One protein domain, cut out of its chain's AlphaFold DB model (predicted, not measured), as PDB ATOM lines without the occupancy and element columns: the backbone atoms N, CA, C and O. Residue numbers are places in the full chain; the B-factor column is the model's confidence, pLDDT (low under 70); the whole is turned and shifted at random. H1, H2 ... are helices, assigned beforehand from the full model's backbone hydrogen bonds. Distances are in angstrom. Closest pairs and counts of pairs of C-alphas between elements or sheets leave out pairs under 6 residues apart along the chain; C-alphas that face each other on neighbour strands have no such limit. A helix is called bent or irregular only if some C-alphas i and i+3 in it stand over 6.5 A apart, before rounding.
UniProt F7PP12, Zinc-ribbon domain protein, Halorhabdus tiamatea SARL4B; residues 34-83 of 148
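AT A GLANCE: This is residues 34 to 83 of the 148 residues of the protein "Zinc-ribbon domain protein" of Halorhabdus tiamatea SARL4B (UniProt F7PP12). One long helix, H2, makes the length of the model, and a shorter helix, H1, meets it near its first end, the two forming a lopsided L. Residues 75 to 83, of which 75 to 80 belong to H2, stick out free. The printed part has 50 residues with two named helices, H1 then H2, and no named strand: all helix. It is loose, with a radius of gyration of the C-alphas of 13.9 A, and spans 45 by 19 by 13 A.

IN THESE COORDINATES: H2, residues 59 to 80, is 34.5 A long, from C-alpha 59 at (-36.907, -45.759, 32.192) to C-alpha 80 at (-69.512, -41.780, 42.729). It is neither bent nor irregular, but only just: C-alphas 77 and 80 are 6.1 A apart. H1, residues 38 to 48, is 15.4 A long and begins at C-alpha 38 (-44.017, -34.136, 29.564).

HOW THE PARTS SIT: H2 touches H1 with residues 60 to 67 alone; their closest C-alphas, of Leu 64 and Ser 40, are 4.8 A apart. They run opposite ways at a steep tilt of 67 degrees, only just short of about perpendicular. In H1 every O i to N i+4 pair is within hydrogen-bond range; in H2, 12 of 18.

THE WHOLE: The C-alphas farthest apart, of Ala 51 and Glu 82, are 45.1 A apart. The printed part has no cut, and the 10-residue link is short. No printed residue is under 70 in pLDDT.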
ATOM      1  N   GLY A  34     -53.431 -32.159  30.668       81.19
ATOM      2  CA  GLY A  34     -53.349 -33.614  30.497       81.19
ATOM      3  C   GLY A  34     -52.631 -34.339  31.640       81.19
ATOM      4  O   GLY A  34     -51.776 -33.768  32.309       81.19
ATOM      5  N   PHE A  35     -52.961 -35.620  31.837       88.88
ATOM      6  CA  PHE A  35     -52.409 -36.448  32.922       88.88
ATOM      7  C   PHE A  35     -51.018 -37.040  32.619       88.88
ATOM      8  O   PHE A  35     -50.318 -37.473  33.532       88.88
ATOM      9  N   LEU A  36     -50.600 -37.079  31.347       90.31
ATOM     10  CA  LEU A  36     -49.277 -37.576  30.962       90.31
ATOM     11  C   LEU A  36     -48.192 -36.564  31.322       90.31
ATOM     12  O   LEU A  36     -48.260 -35.396  30.925       90.31
ATOM     13  N   HIS A  37     -47.124 -37.030  31.969       88.12
ATOM     14  CA  HIS A  37     -45.938 -36.209  32.158       88.12
ATOM     15  C   HIS A  37     -45.339 -35.815  30.804       88.12
ATOM     16  O   HIS A  37     -45.395 -36.548  29.810       88.12
ATOM     17  N   ARG A  38     -44.683 -34.650  30.771       83.44
ATOM     18  CA  ARG A  38     -44.017 -34.136  29.564       83.44
ATOM     19  C   ARG A  38     -43.017 -35.132  28.965       83.44
ATOM     20  O   ARG A  38     -42.942 -35.248  27.746       83.44
ATOM     21  N   SER A  39     -42.289 -35.858  29.809       84.62
ATOM     22  CA  SER A  39     -41.352 -36.910  29.397       84.62
ATOM     23  C   SER A  39     -42.050 -38.069  28.677       84.62
ATOM     24  O   SER A  39     -41.531 -38.561  27.677       84.62
ATOM     25  N   SER A  40     -43.232 -38.473  29.141       90.44
ATOM     26  CA  SER A  40     -44.047 -39.530  28.532       90.44
ATOM     27  C   SER A  40     -44.533 -39.122  27.139       90.44
ATOM     28  O   SER A  40     -44.437 -39.899  26.191       90.44
ATOM     29  N   ILE A  41     -44.965 -37.867  26.976       87.19
ATOM     30  CA  ILE A  41     -45.353 -37.306  25.670       87.19
ATOM     31  C   ILE A  41     -44.162 -37.281  24.707       87.19
ATOM     32  O   ILE A  41     -44.274 -37.762  23.583       87.19
ATOM     33  N   GLN A  42     -43.016 -36.754  25.143       82.50
ATOM     34  CA  GLN A  42     -41.801 -36.711  24.318       82.50
ATOM     35  C   GLN A  42     -41.365 -38.116  23.887       82.50
ATOM     36  O   GLN A  42     -40.964 -38.326  22.742       82.50
ATOM     37  N   TYR A  43     -41.477 -39.094  24.789       87.75
ATOM     38  CA  TYR A  43     -41.196 -40.485  24.465       87.75
ATOM     39  C   TYR A  43     -42.121 -41.009  23.358       87.75
ATOM     40  O   TYR A  43     -41.620 -41.511  22.352       87.75
ATOM     41  N   LEU A  44     -43.438 -40.813  23.490       89.88
ATOM     42  CA  LEU A  44     -44.427 -41.210  22.482       89.88
ATOM     43  C   LEU A  44     -44.200 -40.538  21.123       89.88
ATOM     44  O   LEU A  44     -44.266 -41.209  20.095       89.88
ATOM     45  N   GLN A  45     -43.874 -39.243  21.098       85.62
ATOM     46  CA  GLN A  45     -43.546 -38.530  19.858       85.62
ATOM     47  C   GLN A  45     -42.320 -39.148  19.176       85.62
ATOM     48  O   GLN A  45     -42.343 -39.426  17.975       85.62
ATOM     49  N   GLY A  46     -41.270 -39.446  19.946       83.62
ATOM     50  CA  GLY A  46     -40.092 -40.147  19.440       83.62
ATOM     51  C   GLY A  46     -40.429 -41.517  18.844       83.62
ATOM     52  O   GLY A  46     -39.900 -41.867  17.789       83.62
ATOM     53  N   VAL A  47     -41.333 -42.268  19.483       88.12
ATOM     54  CA  VAL A  47     -41.819 -43.557  18.968       88.12
ATOM     55  C   VAL A  47     -42.590 -43.375  17.659       88.12
ATOM     56  O   VAL A  47     -42.263 -44.020  16.663       88.12
ATOM     57  N   ARG A  48     -43.563 -42.455  17.617       85.31
ATOM     58  CA  ARG A  48     -44.405 -42.203  16.433       85.31
ATOM     59  C   ARG A  48     -43.583 -41.789  15.212       85.31
ATOM     60  O   ARG A  48     -43.869 -42.227  14.103       85.31
ATOM     61  N   HIS A  49     -42.542 -40.981  15.404       82.38
ATOM     62  CA  HIS A  49     -41.669 -40.537  14.313       82.38
ATOM     63  C   HIS A  49     -40.559 -41.540  13.955       82.38
ATOM     64  O   HIS A  49     -39.686 -41.224  13.147       82.38
ATOM     65  N   GLY A  50     -40.559 -42.740  14.549       82.25
ATOM     66  CA  GLY A  50     -39.559 -43.778  14.286       82.25
ATOM     67  C   GLY A  50     -38.158 -43.444  14.807       82.25
ATOM     68  O   GLY A  50     -37.203 -44.160  14.510       82.25
ATOM     69  N   ALA A  51     -38.020 -42.375  15.595       80.81
ATOM     70  CA  ALA A  51     -36.772 -42.023  16.259       80.81
ATOM     71  C   ALA A  51     -36.473 -42.965  17.438       80.81
ATOM     72  O   ALA A  51     -35.322 -43.073  17.860       80.81
ATOM     73  N   ARG A  52     -37.501 -43.638  17.980       76.56
ATOM     74  CA  ARG A  52     -37.400 -44.561  19.120       76.56
ATOM     75  C   ARG A  52     -38.224 -45.831  18.899       76.56
ATOM     76  O   ARG A  52     -39.321 -45.745  18.358       76.56
ATOM     77  N   PRO A  53     -37.751 -46.999  19.357       86.44
ATOM     78  CA  PRO A  53     -38.630 -48.135  19.591       86.44
ATOM     79  C   PRO A  53     -39.454 -47.917  20.867       86.44
ATOM     80  O   PRO A  53     -39.013 -47.232  21.791       86.44
ATOM     81  N   LEU A  54     -40.636 -48.534  20.928       89.00
ATOM     82  CA  LEU A  54     -41.370 -48.702  22.180       89.00
ATOM     83  C   LEU A  54     -40.713 -49.847  22.970       89.00
ATOM     84  O   LEU A  54     -41.054 -51.012  22.779       89.00
ATOM     85  N   ASP A  55     -39.713 -49.513  23.780       87.94
ATOM     86  CA  ASP A  55     -38.846 -50.468  24.480       87.94
ATOM     87  C   ASP A  55     -39.200 -50.559  25.978       87.94
ATOM     88  O   ASP A  55     -39.196 -49.532  26.659       87.94
ATOM     89  N   PRO A  56     -39.504 -51.750  26.524       88.12
ATOM     90  CA  PRO A  56     -39.756 -51.930  27.951       88.12
ATOM     91  C   PRO A  56     -38.544 -51.706  28.862       88.12
ATOM     92  O   PRO A  56     -38.725 -51.520  30.061       88.12
ATOM     93  N   GLU A  57     -37.319 -51.752  28.335       87.31
ATOM     94  CA  GLU A  57     -36.097 -51.663  29.143       87.31
ATOM     95  C   GLU A  57     -35.681 -50.214  29.454       87.31
ATOM     96  O   GLU A  57     -34.780 -49.983  30.266       87.31
ATOM     97  N   VAL A  58     -36.325 -49.215  28.836       82.56
ATOM     98  CA  VAL A  58     -35.996 -47.800  29.061       82.56
ATOM     99  C   VAL A  58     -36.842 -47.186  30.177       82.56
ATOM    100  O   VAL A  58     -38.058 -47.338  30.217       82.56
ATOM    101  N   ALA A  59     -36.224 -46.383  31.048       80.00
ATOM    102  CA  ALA A  59     -36.907 -45.759  32.192       80.00
ATOM    103  C   ALA A  59     -38.135 -44.899  31.807       80.00
ATOM    104  O   ALA A  59     -39.088 -44.781  32.574       80.00
ATOM    105  N   TYR A  60     -38.140 -44.310  30.605       82.44
ATOM    106  CA  TYR A  60     -39.273 -43.526  30.099       82.44
ATOM    107  C   TYR A  60     -40.520 -44.376  29.816       82.44
ATOM    108  O   TYR A  60     -41.632 -43.854  29.863       82.44
ATOM    109  N   HIS A  61     -40.351 -45.673  29.543       89.75
ATOM    110  CA  HIS A  61     -41.461 -46.599  29.345       89.75
ATOM    111  C   HIS A  61     -42.209 -46.852  30.654       89.75
ATOM    112  O   HIS A  61     -43.435 -46.764  30.682       89.75
ATOM    113  N   ASP A  62     -41.487 -47.073  31.752       90.62
ATOM    114  CA  ASP A  62     -42.106 -47.265  33.065       90.62
ATOM    115  C   ASP A  62     -42.892 -46.030  33.511       90.62
ATOM    116  O   ASP A  62     -44.013 -46.164  34.002       90.62
ATOM    117  N   GLN A  63     -42.347 -44.828  33.283       90.31
ATOM    118  CA  GLN A  63     -43.062 -43.583  33.574       90.31
ATOM    119  C   GLN A  63     -44.337 -43.452  32.732       90.31
ATOM    120  O   GLN A  63     -45.395 -43.149  33.278       90.31
ATOM    121  N   LEU A  64     -44.265 -43.729  31.426       93.44
ATOM    122  CA  LEU A  64     -45.436 -43.712  30.548       93.44
ATOM    123  C   LEU A  64     -46.522 -44.679  31.045       93.44
ATOM    124  O   LEU A  64     -47.689 -44.303  31.133       93.44
ATOM    125  N   LEU A  65     -46.150 -45.913  31.397       93.94
ATOM    126  CA  LEU A  65     -47.103 -46.895  31.912       93.94
ATOM    127  C   LEU A  65     -47.698 -46.480  33.259       93.94
ATOM    128  O   LEU A  65     -48.877 -46.737  33.503       93.94
ATOM    129  N   ALA A  66     -46.902 -45.867  34.134       93.31
ATOM    130  CA  ALA A  66     -47.388 -45.340  35.401       93.31
ATOM    131  C   ALA A  66     -48.425 -44.229  35.178       93.31
ATOM    132  O   ALA A  66     -49.495 -44.287  35.780       93.31
ATOM    133  N   ASP A  67     -48.155 -43.291  34.267       94.19
ATOM    134  CA  ASP A  67     -49.071 -42.191  33.948       94.19
ATOM    135  C   ASP A  67     -50.404 -42.702  33.388       94.19
ATOM    136  O   ASP A  67     -51.466 -42.286  33.844       94.19
ATOM    137  N   VAL A  68     -50.362 -43.637  32.430       93.69
ATOM    138  CA  VAL A  68     -51.574 -44.221  31.826       93.69
ATOM    139  C   VAL A  68     -52.406 -44.965  32.866       93.69
ATOM    140  O   VAL A  68     -53.621 -44.797  32.920       93.69
ATOM    141  N   ARG A  69     -51.766 -45.769  33.723       93.94
ATOM    142  CA  ARG A  69     -52.472 -46.501  34.783       93.94
ATOM    143  C   ARG A  69     -53.094 -45.563  35.812       93.94
ATOM    144  O   ARG A  69     -54.216 -45.820  36.231       93.94
ATOM    145  N   ALA A  70     -52.381 -44.511  36.212       93.94
ATOM    146  CA  ALA A  70     -52.897 -43.519  37.149       93.94
ATOM    147  C   ALA A  70     -54.100 -42.773  36.555       93.94
ATOM    148  O   ALA A  70     -55.159 -42.760  37.173       93.94
ATOM    149  N   GLY A  71     -53.983 -42.274  35.318       92.44
ATOM    150  CA  GLY A  71     -55.082 -41.585  34.638       92.44
ATOM    151  C   GLY A  71     -56.333 -42.456  34.481       92.44
ATOM    152  O   GLY A  71     -57.441 -41.983  34.703       92.44
ATOM    153  N   LEU A  72     -56.171 -43.749  34.168       91.56
ATOM    154  CA  LEU A  72     -57.299 -44.688  34.119       91.56
ATOM    155  C   LEU A  72     -57.910 -44.958  35.503       91.56
ATOM    156  O   LEU A  72     -59.128 -45.068  35.620       91.56
ATOM    157  N   ALA A  73     -57.087 -45.065  36.549       92.19
ATOM    158  CA  ALA A  73     -57.567 -45.291  37.909       92.19
ATOM    159  C   ALA A  73     -58.376 -44.099  38.445       92.19
ATOM    160  O   ALA A  73     -59.367 -44.307  39.147       92.19
ATOM    161  N   ASP A  74     -58.008 -42.872  38.077       92.38
ATOM    162  CA  ASP A  74     -58.687 -41.658  38.533       92.38
ATOM    163  C   ASP A  74     -60.154 -41.585  38.066       92.38
ATOM    164  O   ASP A  74     -60.993 -41.042  38.786       92.38
ATOM    165  N   PHE A  75     -60.513 -42.215  36.937       88.81
ATOM    166  CA  PHE A  75     -61.914 -42.310  36.493       88.81
ATOM    167  C   PHE A  75     -62.822 -43.027  37.504       88.81
ATOM    168  O   PHE A  75     -64.020 -42.754  37.542       88.81
ATOM    169  N   SER A  76     -62.272 -43.878  38.379       87.88
ATOM    170  CA  SER A  76     -63.048 -44.518  39.454       87.88
ATOM    171  C   SER A  76     -63.624 -43.525  40.468       87.88
ATOM    172  O   SER A  76     -64.581 -43.841  41.166       87.88
ATOM    173  N   HIS A  77     -63.073 -42.313  40.556       88.56
ATOM    174  CA  HIS A  77     -63.623 -41.268  41.413       88.56
ATOM    175  C   HIS A  77     -64.875 -40.615  40.823       88.56
ATOM    176  O   HIS A  77     -65.668 -40.053  41.575       88.56
ATOM    177  N   LEU A  78     -65.065 -40.697  39.502       87.75
ATOM    178  CA  LEU A  78     -66.200 -40.080  38.818       87.75
ATOM    179  C   LEU A  78     -67.484 -40.895  38.980       87.75
ATOM    180  O   LEU A  78     -68.562 -40.319  39.053       87.75
ATOM    181  N   THR A  79     -67.375 -42.220  39.125       80.00
ATOM    182  CA  THR A  79     -68.537 -43.120  39.256       80.00
ATOM    183  C   THR A  79     -69.349 -42.889  40.533       80.00
ATOM    184  O   THR A  79     -70.417 -43.459  40.696       80.00
ATOM    185  N   ALA A  80     -68.837 -42.097  41.476       78.50
ATOM    186  CA  ALA A  80     -69.512 -41.780  42.729       78.50
ATOM    187  C   ALA A  80     -70.262 -40.433  42.700       78.50
ATOM    188  O   ALA A  80     -70.742 -39.994  43.745       78.50
ATOM    189  N   VAL A  81     -70.315 -39.751  41.550       89.25
ATOM    190  CA  VAL A  81     -70.881 -38.401  41.419       89.25
ATOM    191  C   VAL A  81     -72.131 -38.445  40.540       89.25
ATOM    192  O   VAL A  81     -72.028 -38.490  39.320       89.25
ATOM    193  N   GLU A  82     -73.311 -38.414  41.164       85.25
ATOM    194  CA  GLU A  82     -74.608 -38.524  40.470       85.25
ATOM    195  C   GLU A  82     -74.903 -37.323  39.553       85.25
ATOM    196  O   GLU A  82     -75.595 -37.465  38.548       85.25
ATOM    197  N   GLU A  83     -74.386 -36.135  39.875       90.50
ATOM    198  CA  GLU A  83     -74.618 -34.910  39.101       90.50
ATOM    199  C   GLU A  83     -73.642 -34.707  37.930       90.50
ATOM    200  O   GLU A  83     -73.720 -33.689  37.241       90.50
TER     201      GLU A  83